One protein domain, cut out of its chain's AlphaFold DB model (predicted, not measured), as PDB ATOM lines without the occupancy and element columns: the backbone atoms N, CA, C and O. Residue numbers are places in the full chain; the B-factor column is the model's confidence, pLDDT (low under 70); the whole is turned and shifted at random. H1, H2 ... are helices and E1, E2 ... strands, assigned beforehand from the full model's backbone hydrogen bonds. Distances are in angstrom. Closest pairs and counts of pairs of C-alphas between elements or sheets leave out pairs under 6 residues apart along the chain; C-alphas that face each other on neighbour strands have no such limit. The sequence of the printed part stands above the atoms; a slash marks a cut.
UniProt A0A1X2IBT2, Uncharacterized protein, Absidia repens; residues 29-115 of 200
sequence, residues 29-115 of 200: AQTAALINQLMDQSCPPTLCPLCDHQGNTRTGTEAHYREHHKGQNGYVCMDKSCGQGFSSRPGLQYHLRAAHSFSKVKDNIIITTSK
ATOM      1  N   ALA A  29     -46.031 -20.442 -38.562       69.75
ATOM      2  CA  ALA A  29     -45.985 -21.777 -37.967       69.75
ATOM      3  C   ALA A  29     -44.925 -22.686 -38.620       69.75
ATOM      4  O   ALA A  29     -44.222 -23.412 -37.921       69.75
ATOM      5  N   GLN A  30     -44.756 -22.598 -39.943       72.00
ATOM      6  CA  GLN A  30     -43.765 -23.379 -40.692       72.00
ATOM      7  C   GLN A  30     -42.346 -22.913 -40.352       72.00
ATOM      8  O   GLN A  30     -41.468 -23.731 -40.087       72.00
ATOM      9  N   THR A  31     -42.136 -21.599 -40.238       76.31
ATOM     10  CA  THR A  31     -40.845 -21.032 -39.821       76.31
ATOM     11  C   THR A  31     -40.464 -21.465 -38.402       76.31
ATOM     12  O   THR A  31     -39.307 -21.788 -38.148       76.31
ATOM     13  N   ALA A  32     -41.425 -21.534 -37.473       81.56
ATOM     14  CA  ALA A  32     -41.166 -21.999 -36.109       81.56
ATOM     15  C   ALA A  32     -40.764 -23.484 -36.052       81.56
ATOM     16  O   ALA A  32     -39.879 -23.844 -35.275       81.56
ATOM     17  N   ALA A  33     -41.377 -24.338 -36.876       85.62
ATOM     18  CA  ALA A  33     -41.008 -25.750 -36.975       85.62
ATOM     19  C   ALA A  33     -39.577 -25.925 -37.510       85.62
ATOM     20  O   ALA A  33     -38.784 -26.643 -36.904       85.62
ATOM     21  N   LEU A  34     -39.215 -25.192 -38.570       86.06
ATOM     22  CA  LEU A  34     -37.859 -25.204 -39.134       86.06
ATOM     23  C   LEU A  34     -36.806 -24.747 -38.113       86.06
ATOM     24  O   LEU A  34     -35.764 -25.380 -37.972       86.06
ATOM     25  N   ILE A  35     -37.090 -23.689 -37.348       86.50
ATOM     26  CA  ILE A  35     -36.182 -23.211 -36.294       86.50
ATOM     27  C   ILE A  35     -35.955 -24.290 -35.231       86.50
ATOM     28  O   ILE A  35     -34.816 -24.526 -34.835       86.50
ATOM     29  N   ASN A  36     -37.016 -24.955 -34.763       87.00
ATOM     30  CA  ASN A  36     -36.876 -26.017 -33.765       87.00
ATOM     31  C   ASN A  36     -36.055 -27.194 -34.293       87.00
ATOM     32  O   ASN A  36     -35.175 -27.663 -33.579       87.00
ATOM     33  N   GLN A  37     -36.299 -27.618 -35.536       87.31
ATOM     34  CA  GLN A  37     -35.537 -28.687 -36.180       87.31
ATOM     35  C   GLN A  37     -34.045 -28.329 -36.297       87.31
ATOM     36  O   GLN A  37     -33.191 -29.145 -35.968       87.31
ATOM     37  N   LEU A  38     -33.721 -27.096 -36.694       85.56
ATOM     38  CA  LEU A  38     -32.335 -26.622 -36.772       85.56
ATOM     39  C   LEU A  38     -31.654 -26.600 -35.393       85.56
ATOM     40  O   LEU A  38     -30.506 -27.024 -35.245       85.56
ATOM     41  N   MET A  39     -32.358 -26.103 -34.374       85.81
ATOM     42  CA  MET A  39     -31.829 -26.059 -33.013       85.81
ATOM     43  C   MET A  39     -31.641 -27.452 -32.416       85.81
ATOM     44  O   MET A  39     -30.750 -27.613 -31.601       85.81
ATOM     45  N   ASP A  40     -32.468 -28.436 -32.763       86.69
ATOM     46  CA  ASP A  40     -32.319 -29.817 -32.286       86.69
ATOM     47  C   ASP A  40     -31.025 -30.465 -32.798       86.69
ATOM     48  O   ASP A  40     -30.318 -31.116 -32.037       86.69
ATOM     49  N   GLN A  41     -30.655 -30.180 -34.051       82.88
ATOM     50  CA  GLN A  41     -29.411 -30.660 -34.659       82.88
ATOM     51  C   GLN A  41     -28.161 -29.989 -34.077       82.88
ATOM     52  O   GLN A  41     -27.127 -30.629 -33.930       82.88
ATOM     53  N   SER A  42     -28.243 -28.690 -33.779       77.75
ATOM     54  CA  SER A  42     -27.071 -27.897 -33.368       77.75
ATOM     55  C   SER A  42     -26.907 -27.801 -31.850       77.75
ATOM     56  O   SER A  42     -25.812 -27.577 -31.351       77.75
ATOM     57  N   CYS A  43     -28.001 -27.928 -31.105       80.06
ATOM     58  CA  CYS A  43     -28.030 -27.869 -29.652       80.06
ATOM     59  C   CYS A  43     -29.137 -28.812 -29.157       80.06
ATOM     60  O   CYS A  43     -30.271 -28.375 -28.931       80.06
ATOM     61  N   PRO A  44     -28.854 -30.115 -29.029       83.31
ATOM     62  CA  PRO A  44     -29.852 -31.094 -28.626       83.31
ATOM     63  C   PRO A  44     -30.459 -30.725 -27.265       83.31
ATOM     64  O   PRO A  44     -29.741 -30.279 -26.371       83.31
ATOM     65  N   PRO A  45     -31.773 -30.907 -27.052       82.38
ATOM     66  CA  PRO A  45     -32.433 -30.521 -25.806       82.38
ATOM     67  C   PRO A  45     -31.896 -31.266 -24.577       82.38
ATOM     68  O   PRO A  45     -32.068 -30.783 -23.463       82.38
ATOM     69  N   THR A  46     -31.285 -32.431 -24.774       87.38
ATOM     70  CA  THR A  46     -30.715 -33.293 -23.734       87.38
ATOM     71  C   THR A  46     -29.223 -33.074 -23.509       87.38
ATOM     72  O   THR A  46     -28.673 -33.696 -22.612       87.38
ATOM     73  N   LEU A  47     -28.549 -32.236 -24.302       87.06
ATOM     74  CA  LEU A  47     -27.103 -32.036 -24.213       87.06
ATOM     75  C   LEU A  47     -26.781 -30.591 -23.833       87.06
ATOM     76  O   LEU A  47     -27.365 -29.643 -24.367       87.06
ATOM     77  N   CYS A  48     -25.857 -30.414 -22.893       86.50
ATOM     78  CA  CYS A  48     -25.395 -29.091 -22.514       86.50
ATOM     79  C   CYS A  48     -24.544 -28.485 -23.646       86.50
ATOM     80  O   CYS A  48     -23.631 -29.133 -24.145       86.50
ATOM     81  N   PRO A  49     -24.784 -27.231 -24.064       82.81
ATOM     82  CA  PRO A  49     -23.996 -26.608 -25.129       82.81
ATOM     83  C   PRO A  49     -22.591 -26.150 -24.691       82.81
ATOM     84  O   PRO A  49     -21.834 -25.654 -25.519       82.81
ATOM     85  N   LEU A  50     -22.253 -26.250 -23.399       84.19
ATOM     86  CA  LEU A  50     -20.979 -25.777 -22.835       84.19
ATOM     87  C   LEU A  50     -20.112 -26.889 -22.241       84.19
ATOM     88  O   LEU A  50     -18.953 -26.637 -21.916       84.19
ATOM     89  N   CYS A  51     -20.659 -28.089 -22.071       85.81
ATOM     90  CA  CYS A  51     -19.951 -29.237 -21.524       85.81
ATOM     91  C   CYS A  51     -20.585 -30.538 -22.024       85.81
ATOM     92  O   CYS A  51     -21.708 -30.540 -22.518       85.81
ATOM     93  N   ASP A  52     -19.908 -31.660 -21.821       85.75
ATOM     94  CA  ASP A  52     -20.376 -32.985 -22.239       85.75
ATOM     95  C   ASP A  52     -21.495 -33.571 -21.349       85.75
ATOM     96  O   ASP A  52     -21.764 -34.773 -21.381       85.75
ATOM     97  N   HIS A  53     -22.171 -32.752 -20.531       86.38
ATOM     98  CA  HIS A  53     -23.284 -33.228 -19.713       86.38
ATOM     99  C   HIS A  53     -24.518 -33.524 -20.571       86.38
ATOM    100  O   HIS A  53     -25.045 -32.647 -21.262       86.38
ATOM    101  N   GLN A  54     -25.025 -34.751 -20.450       89.38
ATOM    102  CA  GLN A  54     -26.251 -35.203 -21.093       89.38
ATOM    103  C   GLN A  54     -27.329 -35.485 -20.039       89.38
ATOM    104  O   GLN A  54     -27.219 -36.424 -19.254       89.38
ATOM    105  N   GLY A  55     -28.391 -34.681 -20.033       84.56
ATOM    106  CA  GLY A  55     -29.559 -34.893 -19.187       84.56
ATOM    107  C   GLY A  55     -30.572 -35.848 -19.822       84.56
ATOM    108  O   GLY A  55     -30.760 -35.883 -21.036       84.56
ATOM    109  N   ASN A  56     -31.312 -36.588 -18.994       85.62
ATOM    110  CA  ASN A  56     -32.381 -37.489 -19.456       85.62
ATOM    111  C   ASN A  56     -33.610 -36.743 -20.002       85.62
ATOM    112  O   ASN A  56     -34.434 -37.314 -20.710       85.62
ATOM    113  N   THR A  57     -33.760 -35.467 -19.646       88.19
ATOM    114  CA  THR A  57     -34.859 -34.608 -20.088       88.19
ATOM    115  C   THR A  57     -34.338 -33.224 -20.449       88.19
ATOM    116  O   THR A  57     -33.305 -32.766 -19.950       88.19
ATOM    117  N   ARG A  58     -35.105 -32.510 -21.281       85.31
ATOM    118  CA  ARG A  58     -34.824 -31.108 -21.609       85.31
ATOM    119  C   ARG A  58     -34.741 -30.228 -20.365       85.31
ATOM    120  O   ARG A  58     -33.859 -29.388 -20.250       85.31
ATOM    121  N   THR A  59     -35.671 -30.424 -19.436       87.19
ATOM    122  CA  THR A  59     -35.728 -29.677 -18.177       87.19
ATOM    123  C   THR A  59     -34.528 -29.972 -17.287       87.19
ATOM    124  O   THR A  59     -33.992 -29.039 -16.701       87.19
ATOM    125  N   GLY A  60     -34.063 -31.226 -17.234       88.75
ATOM    126  CA  GLY A  60     -32.851 -31.593 -16.496       88.75
ATOM    127  C   GLY A  60     -31.597 -30.918 -17.056       88.75
ATOM    128  O   GLY A  60     -30.822 -30.338 -16.306       88.75
ATOM    129  N   THR A  61     -31.451 -30.898 -18.382       87.12
ATOM    130  CA  THR A  61     -30.316 -30.235 -19.050       87.12
ATOM    131  C   THR A  61     -30.347 -28.717 -18.856       87.12
ATOM    132  O   THR A  61     -29.317 -28.088 -18.629       87.12
ATOM    133  N   GLU A  62     -31.538 -28.109 -18.894       85.44
ATOM    134  CA  GLU A  62     -31.693 -26.676 -18.629       85.44
ATOM    135  C   GLU A  62     -31.408 -26.325 -17.161       85.44
ATOM    136  O   GLU A  62     -30.794 -25.294 -16.894       85.44
ATOM    137  N   ALA A  63     -31.816 -27.175 -16.212       88.25
ATOM    138  CA  ALA A  63     -31.479 -27.013 -14.799       88.25
ATOM    139  C   ALA A  63     -29.959 -27.083 -14.592       88.25
ATOM    140  O   ALA A  63     -29.383 -26.132 -14.070       88.25
ATOM    141  N   HIS A  64     -29.309 -28.117 -15.137       90.00
ATOM    142  CA  HIS A  64     -27.852 -28.244 -15.134       90.00
ATOM    143  C   HIS A  64     -27.168 -26.979 -15.682       90.00
ATOM    144  O   HIS A  64     -26.276 -26.425 -15.041       90.00
ATOM    145  N   TYR A  65     -27.620 -26.469 -16.836       87.50
ATOM    146  CA  TYR A  65     -27.075 -25.244 -17.423       87.50
ATOM    147  C   TYR A  65     -27.229 -24.034 -16.490       87.50
ATOM    148  O   TYR A  65     -26.310 -23.233 -16.334       87.50
ATOM    149  N   ARG A  66     -28.389 -23.883 -15.844       85.19
ATOM    150  CA  ARG A  66     -28.650 -22.764 -14.925       85.19
ATOM    151  C   ARG A  66     -27.798 -22.825 -13.659       85.19
ATOM    152  O   ARG A  66     -27.471 -21.766 -13.126       85.19
ATOM    153  N   GLU A  67     -27.469 -24.022 -13.187       88.75
ATOM    154  CA  GLU A  67     -26.693 -24.233 -11.962       88.75
ATOM    155  C   GLU A  67     -25.187 -24.139 -12.213       88.75
ATOM    156  O   GLU A  67     -24.493 -23.413 -11.503       88.75
ATOM    157  N   HIS A  68     -24.686 -24.800 -13.259       87.00
ATOM    158  CA  HIS A  68     -23.249 -24.899 -13.535       87.00
ATOM    159  C   HIS A  68     -22.722 -23.837 -14.506       87.00
ATOM    160  O   HIS A  68     -21.543 -23.494 -14.456       87.00
ATOM    161  N   HIS A  69     -23.582 -23.275 -15.356       86.06
ATOM    162  CA  HIS A  69     -23.206 -22.320 -16.405       86.06
ATOM    163  C   HIS A  69     -23.922 -20.969 -16.261       86.06
ATOM    164  O   HIS A  69     -24.195 -20.257 -17.235       86.06
ATOM    165  N   LYS A  70     -24.240 -20.584 -15.020       82.06
ATOM    166  CA  LYS A  70     -24.951 -19.339 -14.716       82.06
ATOM    167  C   LYS A  70     -24.212 -18.121 -15.281       82.06
ATOM    168  O   LYS A  70     -23.055 -17.870 -14.966       82.06
ATOM    169  N   GLY A  71     -24.913 -17.329 -16.091       74.88
ATOM    170  CA  GLY A  71     -24.366 -16.112 -16.705       74.88
ATOM    171  C   GLY A  71     -23.508 -16.351 -17.951       74.88
ATOM    172  O   GLY A  71     -23.049 -15.383 -18.553       74.88
ATOM    173  N   GLN A  72     -23.323 -17.603 -18.376       77.94
ATOM    174  CA  GLN A  72     -22.692 -17.917 -19.653       77.94
ATOM    175  C   GLN A  72     -23.728 -17.894 -20.786       77.94
ATOM    176  O   GLN A  72     -24.934 -18.031 -20.559       77.94
ATOM    177  N   ASN A  73     -23.249 -17.708 -22.017       82.31
ATOM    178  CA  ASN A  73     -24.057 -17.630 -23.236       82.31
ATOM    179  C   ASN A  73     -23.757 -18.814 -24.171       82.31
ATOM    180  O   ASN A  73     -23.256 -18.626 -25.276       82.31
ATOM    181  N   GLY A  74     -24.030 -20.034 -23.712       80.19
ATOM    182  CA  GLY A  74     -23.760 -21.268 -24.449       80.19
ATOM    183  C   GLY A  74     -24.663 -21.511 -25.651       80.19
ATOM    184  O   GLY A  74     -24.281 -22.224 -26.568       80.19
ATOM    185  N   TYR A  75     -25.844 -20.896 -25.702       85.62
ATOM    186  CA  TYR A  75     -26.733 -21.025 -26.855       85.62
ATOM    187  C   TYR A  75     -26.349 -19.992 -27.916       85.62
ATOM    188  O   TYR A  75     -26.869 -18.879 -27.913       85.62
ATOM    189  N   VAL A  76     -25.422 -20.342 -28.803       85.06
ATOM    190  CA  VAL A  76     -24.913 -19.441 -29.849       85.06
ATOM    191  C   VAL A  76     -25.686 -19.618 -31.156       85.06
ATOM    192  O   VAL A  76     -26.091 -20.721 -31.512       85.06
ATOM    193  N   CYS A  77     -25.917 -18.519 -31.874       86.56
ATOM    194  CA  CYS A  77     -26.518 -18.544 -33.200       86.56
ATOM    195  C   CYS A  77     -25.607 -19.267 -34.203       86.56
ATOM    196  O   CYS A  77     -24.431 -18.939 -34.335       86.56
ATOM    197  N   MET A  78     -26.186 -20.213 -34.944       83.69
ATOM    198  CA  MET A  78     -25.499 -21.026 -35.956       83.69
ATOM    199  C   MET A  78     -25.121 -20.230 -37.212       83.69
ATOM    200  O   MET A  78     -24.334 -20.699 -38.035       83.69
ATOM    201  N   ASP A  79     -25.683 -19.033 -37.382       81.81
ATOM    202  CA  ASP A  79     -25.303 -18.136 -38.463       81.81
ATOM    203  C   ASP A  79     -23.906 -17.556 -38.204       81.81
ATOM    204  O   ASP A  79     -23.706 -16.775 -37.267       81.81
ATOM    205  N   LYS A  80     -22.941 -17.908 -39.064       76.75
ATOM    206  CA  LYS A  80     -21.539 -17.468 -38.946       76.75
ATOM    207  C   LYS A  80     -21.391 -15.946 -38.960       76.75
ATOM    208  O   LYS A  80     -20.469 -15.425 -38.344       76.75
ATOM    209  N   SER A  81     -22.293 -15.237 -39.638       75.75
ATOM    210  CA  SER A  81     -22.319 -13.770 -39.655       75.75
ATOM    211  C   SER A  81     -22.972 -13.135 -38.424       75.75
ATOM    212  O   SER A  81     -22.851 -11.926 -38.242       75.75
ATOM    213  N   CYS A  82     -23.657 -13.906 -37.574       82.25
ATOM    214  CA  CYS A  82     -24.350 -13.385 -36.400       82.25
ATOM    215  C   CYS A  82     -23.529 -13.530 -35.116       82.25
ATOM    216  O   CYS A  82     -23.341 -12.550 -34.397       82.25
ATOM    217  N   GLY A  83     -23.093 -14.754 -34.796       77.31
ATOM    218  CA  GLY A  83     -22.300 -15.047 -33.595       77.31
ATOM    219  C   GLY A  83     -22.951 -14.673 -32.251       77.31
ATOM    220  O   GLY A  83     -22.264 -14.650 -31.231       77.31
ATOM    221  N   GLN A  84     -24.253 -14.353 -32.206       79.81
ATOM    222  CA  GLN A  84     -24.918 -13.954 -30.960       79.81
ATOM    223  C   GLN A  84     -25.110 -15.144 -30.019       79.81
ATOM    224  O   GLN A  84     -25.705 -16.149 -30.401       79.81
ATOM    225  N   GLY A  85     -24.649 -14.997 -28.777       85.06
ATOM    226  CA  GLY A  85     -24.835 -15.966 -27.701       85.06
ATOM    227  C   GLY A  85     -25.993 -15.607 -26.772       85.06
ATOM    228  O   GLY A  85     -26.217 -14.438 -26.454       85.06
ATOM    229  N   PHE A  86     -26.694 -16.628 -26.293       85.75
ATOM    230  CA  PHE A  86     -27.822 -16.519 -25.377       85.75
ATOM    231  C   PHE A  86     -27.624 -17.438 -24.174       85.75
ATOM    232  O   PHE A  86     -27.064 -18.527 -24.278       85.75
ATOM    233  N   SER A  87     -28.151 -17.019 -23.026       83.06
ATOM    234  CA  SER A  87     -28.134 -17.799 -21.787       83.06
ATOM    235  C   SER A  87     -29.259 -18.836 -21.700       83.06
ATOM    236  O   SER A  87     -29.419 -19.492 -20.676       83.06
ATOM    237  N   SER A  88     -30.103 -18.949 -22.730       84.50
ATOM    238  CA  SER A  88     -31.218 -19.894 -22.752       84.50
ATOM    239  C   SER A  88     -31.631 -20.262 -24.176       84.50
ATOM    240  O   SER A  88     -31.628 -19.421 -25.082       84.50
ATOM    241  N   ARG A  89     -32.079 -21.510 -24.349       85.81
ATOM    242  CA  ARG A  89     -32.668 -22.018 -25.595       85.81
ATOM    243  C   ARG A  89     -33.848 -21.174 -26.115       85.81
ATOM    244  O   ARG A  89     -33.811 -20.809 -27.289       85.81
ATOM    245  N   PRO A  90     -34.875 -20.812 -25.312       86.94
ATOM    246  CA  PRO A  90     -35.960 -19.949 -25.792       86.94
ATOM    247  C   PRO A  90     -35.475 -18.555 -26.224       86.94
ATOM    248  O   PRO A  90     -36.043 -17.971 -27.145       86.94
ATOM    249  N   GLY A  91     -34.404 -18.035 -25.611       87.00
ATOM    250  CA  GLY A  91     -33.768 -16.784 -26.031       87.00
ATOM    251  C   GLY A  91     -33.185 -16.871 -27.443       87.00
ATOM    252  O   GLY A  91     -33.472 -16.009 -28.278       87.00
ATOM    253  N   LEU A  92     -32.445 -17.947 -27.733       87.94
ATOM    254  CA  LEU A  92     -31.933 -18.226 -29.077       87.94
ATOM    255  C   LEU A  92     -33.079 -18.427 -30.080       87.94
ATOM    256  O   LEU A  92     -33.076 -17.822 -31.148       87.94
ATOM    257  N   GLN A  93     -34.107 -19.198 -29.722       88.12
ATOM    258  CA  GLN A  93     -35.272 -19.425 -30.584       88.12
ATOM    259  C   GLN A  93     -35.981 -18.117 -30.966       88.12
ATOM    260  O   GLN A  93     -36.337 -17.904 -32.129       88.12
ATOM    261  N   TYR A  94     -36.176 -17.224 -29.992       88.56
ATOM    262  CA  TYR A  94     -36.751 -15.903 -30.229       88.56
ATOM    263  C   TYR A  94     -35.865 -15.063 -31.153       88.56
ATOM    264  O   TYR A  94     -36.368 -14.421 -32.076       88.56
ATOM    265  N   HIS A  95     -34.550 -15.081 -30.926       87.62
ATOM    266  CA  HIS A  95     -33.594 -14.400 -31.787       87.62
ATOM    267  C   HIS A  95     -33.679 -14.899 -33.233       87.62
ATOM    268  O   HIS A  95     -33.843 -14.079 -34.131       87.62
ATOM    269  N   LEU A  96     -33.669 -16.217 -33.449       86.38
ATOM    270  CA  LEU A  96     -33.790 -16.821 -34.775       86.38
ATOM    271  C   LEU A  96     -35.071 -16.345 -35.468       86.38
ATOM    272  O   LEU A  96     -35.015 -15.831 -36.579       86.38
ATOM    273  N   ARG A  97     -36.215 -16.380 -34.778       86.50
ATOM    274  CA  ARG A  97     -37.497 -15.926 -35.344       86.50
ATOM    275  C   ARG A  97     -37.534 -14.431 -35.688       86.50
ATOM    276  O   ARG A  97     -38.280 -14.036 -36.580       86.50
ATOM    277  N   ALA A  98     -36.802 -13.596 -34.951       83.44
ATOM    278  CA  ALA A  98     -36.866 -12.139 -35.077       83.44
ATOM    279  C   ALA A  98     -35.781 -11.543 -35.990       83.44
ATOM    280  O   ALA A  98     -36.012 -10.504 -36.612       83.44
ATOM    281  N   ALA A  99     -34.596 -12.153 -36.025       82.00
ATOM    282  CA  ALA A  99     -33.418 -11.641 -36.720       82.00
ATOM    283  C   ALA A  99     -33.101 -12.406 -38.011       82.00
ATOM    284  O   ALA A  99     -32.450 -11.844 -38.895       82.00
ATOM    285  N   HIS A 100     -33.593 -13.642 -38.145       84.69
ATOM    286  CA  HIS A 100     -33.271 -14.513 -39.265       84.69
ATOM    287  C   HIS A 100     -34.495 -14.934 -40.076       84.69
ATOM    288  O   HIS A 100     -35.603 -15.081 -39.559       84.69
ATOM    289  N   SER A 101     -34.276 -15.141 -41.375       82.81
ATOM    290  CA  SER A 101     -35.237 -15.821 -42.251       82.81
ATOM    291  C   SER A 101     -34.713 -17.206 -42.608       82.81
ATOM    292  O   SER A 101     -33.526 -17.363 -42.894       82.81
ATOM    293  N   PHE A 102     -35.609 -18.191 -42.606       82.12
ATOM    294  CA  PHE A 102     -35.288 -19.589 -42.879       82.12
ATOM    295  C   PHE A 102     -36.024 -20.056 -44.124       82.12
ATOM    296  O   PHE A 102     -37.218 -19.780 -44.288       82.12
ATOM    297  N   SER A 103     -35.321 -20.809 -44.961       79.81
ATOM    298  CA  SER A 103     -35.905 -21.480 -46.114       79.81
ATOM    299  C   SER A 103     -35.485 -22.947 -46.138       79.81
ATOM    300  O   SER A 103     -34.335 -23.268 -45.830       79.81
ATOM    301  N   LYS A 104     -36.419 -23.842 -46.478       79.12
ATOM    302  CA  LYS A 104     -36.146 -25.276 -46.648       79.12
ATOM    303  C   LYS A 104     -35.836 -25.530 -48.122       79.12
ATOM    304  O   LYS A 104     -36.704 -25.341 -48.967       79.12
ATOM    305  N   VAL A 105     -34.621 -25.974 -48.433       74.06
ATOM    306  CA  VAL A 105     -34.215 -26.349 -49.796       74.06
ATOM    307  C   VAL A 105     -33.892 -27.837 -49.812       74.06
ATOM    308  O   VAL A 105     -32.892 -28.248 -49.232       74.06
ATOM    309  N   LYS A 106     -34.744 -28.638 -50.468       66.56
ATOM    310  CA  LYS A 106     -34.541 -30.084 -50.714       66.56
ATOM    311  C   LYS A 106     -34.177 -30.939 -49.475       66.56
ATOM    312  O   LYS A 106     -33.556 -31.968 -49.653       66.56
ATOM    313  N   ASP A 107     -34.555 -30.495 -48.269       72.06
ATOM    314  CA  ASP A 107     -34.279 -31.066 -46.926       72.06
ATOM    315  C   ASP A 107     -33.235 -30.365 -46.048       72.06
ATOM    316  O   ASP A 107     -33.223 -30.586 -44.838       72.06
ATOM    317  N   ASN A 108     -32.506 -29.383 -46.577       71.62
ATOM    318  CA  ASN A 108     -31.610 -28.550 -45.775       71.62
ATOM    319  C   ASN A 108     -32.288 -27.240 -45.347       71.62
ATOM    320  O   ASN A 108     -32.977 -26.589 -46.140       71.62
ATOM    321  N   ILE A 109     -32.078 -26.840 -44.089       78.06
ATOM    322  CA  ILE A 109     -32.559 -25.563 -43.546       78.06
ATOM    323  C   ILE A 109     -31.451 -24.530 -43.716       78.06
ATOM    324  O   ILE A 109     -30.385 -24.656 -43.121       78.06
ATOM    325  N   ILE A 110     -31.711 -23.503 -44.524       75.44
ATOM    326  CA  ILE A 110     -30.743 -22.444 -44.814       75.44
ATOM    327  C   ILE A 110     -31.204 -21.147 -44.154       75.44
ATOM    328  O   ILE A 110     -32.370 -20.753 -44.271       75.44
ATOM    329  N   ILE A 111     -30.269 -20.476 -43.482       80.12
ATOM    330  CA  ILE A 111     -30.436 -19.119 -42.962       80.12
ATOM    331  C   ILE A 111     -30.155 -18.160 -44.122       80.12
ATOM    332  O   ILE A 111     -29.024 -18.060 -44.585       80.12
ATOM    333  N   THR A 112     -31.188 -17.509 -44.655       68.38
ATOM    334  CA  THR A 112     -31.069 -16.718 -45.896       68.38
ATOM    335  C   THR A 112     -30.835 -15.237 -45.648       68.38
ATOM    336  O   THR A 112     -30.352 -14.534 -46.529       68.38
ATOM    337  N   THR A 113     -31.224 -14.731 -44.481       66.62
ATOM    338  CA  THR A 113     -30.949 -13.347 -44.096       66.62
ATOM    339  C   THR A 113     -30.610 -13.281 -42.623       66.62
ATOM    340  O   THR A 113     -31.290 -13.877 -41.788       66.62
ATOM    341  N   SER A 114     -29.571 -12.519 -42.322       59.94
ATOM    342  CA  SER A 114     -29.190 -12.108 -40.979       59.94
ATOM    343  C   SER A 114     -29.441 -10.617 -40.966       59.94
ATOM    344  O   SER A 114     -28.624  -9.851 -41.469       59.94
ATOM    345  N   LYS A 115     -30.610 -10.170 -40.493       55.31
ATOM    346  CA  LYS A 115     -30.746  -8.740 -40.208       55.31
ATOM    347  C   LYS A 115     -29.775  -8.469 -39.063       55.31
ATOM    348  O   LYS A 115     -29.974  -9.070 -38.003       55.31
TER     349      LYS A 115
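Overview. This is residues 29 to 115 of the 200 residues of an uncharacterized protein of Absidia repens (UniProt A0A1X2IBT2). The model is an elongated body with a two-strand hairpin, E1 and E2, at one end and the helix H2 at the other. Between them two helices, H1 and H3, cross at a steep tilt, with H1 also near the hairpin, and two long links run to and from H2, which touches neither of the other helices. The 87 printed residues hold three named helices and two named strands, in the order H1, H2, H3, E1, E2, and the sheet, in the order E1 - E2, is antiparallel. The class is mixed, helices and strands. The whole is compact, with a radius of gyration of the C-alphas of 13.1 A, and the C-alphas span 36 by 23 by 21 A.

Along the chain. The printed part begins with H1, residues 29 to 42, which measures 20.4 A from its first to its last C-alpha and is the longest helix; C-alpha 29 stands at (-45.985, -21.777, -37.967). Residues 43 to 57 hold no named element. H2, residues 58 to 68, is 15.4 A long and starts with C-alpha 58 at (-34.824, -31.108, -21.609). Residues 69 to 88 again hold no named element. H3, residues 89 to 99, is 15.2 A long. E1, residues 100 to 105, follows directly and is 15.9 A long. E2, residues 108 to 114, is the longest strand, 17.3 A long, and ends with C-alpha 114 at (-29.190, -12.108, -40.979).

Arrangement. H1 and H3 touch, with 7 pairs of C-alphas within 8 A. Their closest C-alphas are those of Ile 35 and Gln 93, 6.9 A apart. They run opposite ways at a steep tilt of 53 degrees, 10.5 A from centre to centre. H1 also comes near the sheet with its residues 30 to 38. Its closest C-alphas to E1 are those of Thr 31 and Phe 102, 6.5 A apart, and to E2 those of Leu 38 and Ile 109, 6.9 A apart. E1 and E2 form a hairpin of antiparallel neighbours, with 151 degrees between their directions. Within hydrogen-bond range across this pair are, for instance, N 103 and O 110 at 3.0 A and N 105 and O 108 at 2.9 A. The C-alphas of 104 and 109 face each other at 4.8 A. The closest C-alphas of H3 and E2 are those of Ala 99 and Ser 114, 6.0 A apart. H2 is apart from H1, E1 and E2, and only just apart from H3, the closest C-alphas being 8.4 A from each other. In the long link from H2 to H3, residues 75 to 76 make a short antiparallel pairing with residues 85 to 86. In H1, H2 and H3 every pair of O i and N i+4 is within hydrogen-bond range.

Size, cuts and confidence. The two C-alphas farthest apart are those of Glu 67 and Lys 106, at 40.0 A, while the first and last printed C-alphas, of Ala 29 and Lys 115, are 20.2 A apart. Of the element centres, that of H3 is nearest to the mean of the C-alphas, at 7.6 A, and that of E1 farthest, at 15.0 A. The printed part has no cut. The links H1 to H2, 15 residues, and H2 to H3, 20 residues, are long; the links H3 to E1 and E1 to E2 are tight. The mean pLDDT of the printed part is 82.2, with residue 29, residue 106 and residues 112 to 115 under 70. E2 has a mean pLDDT of 71.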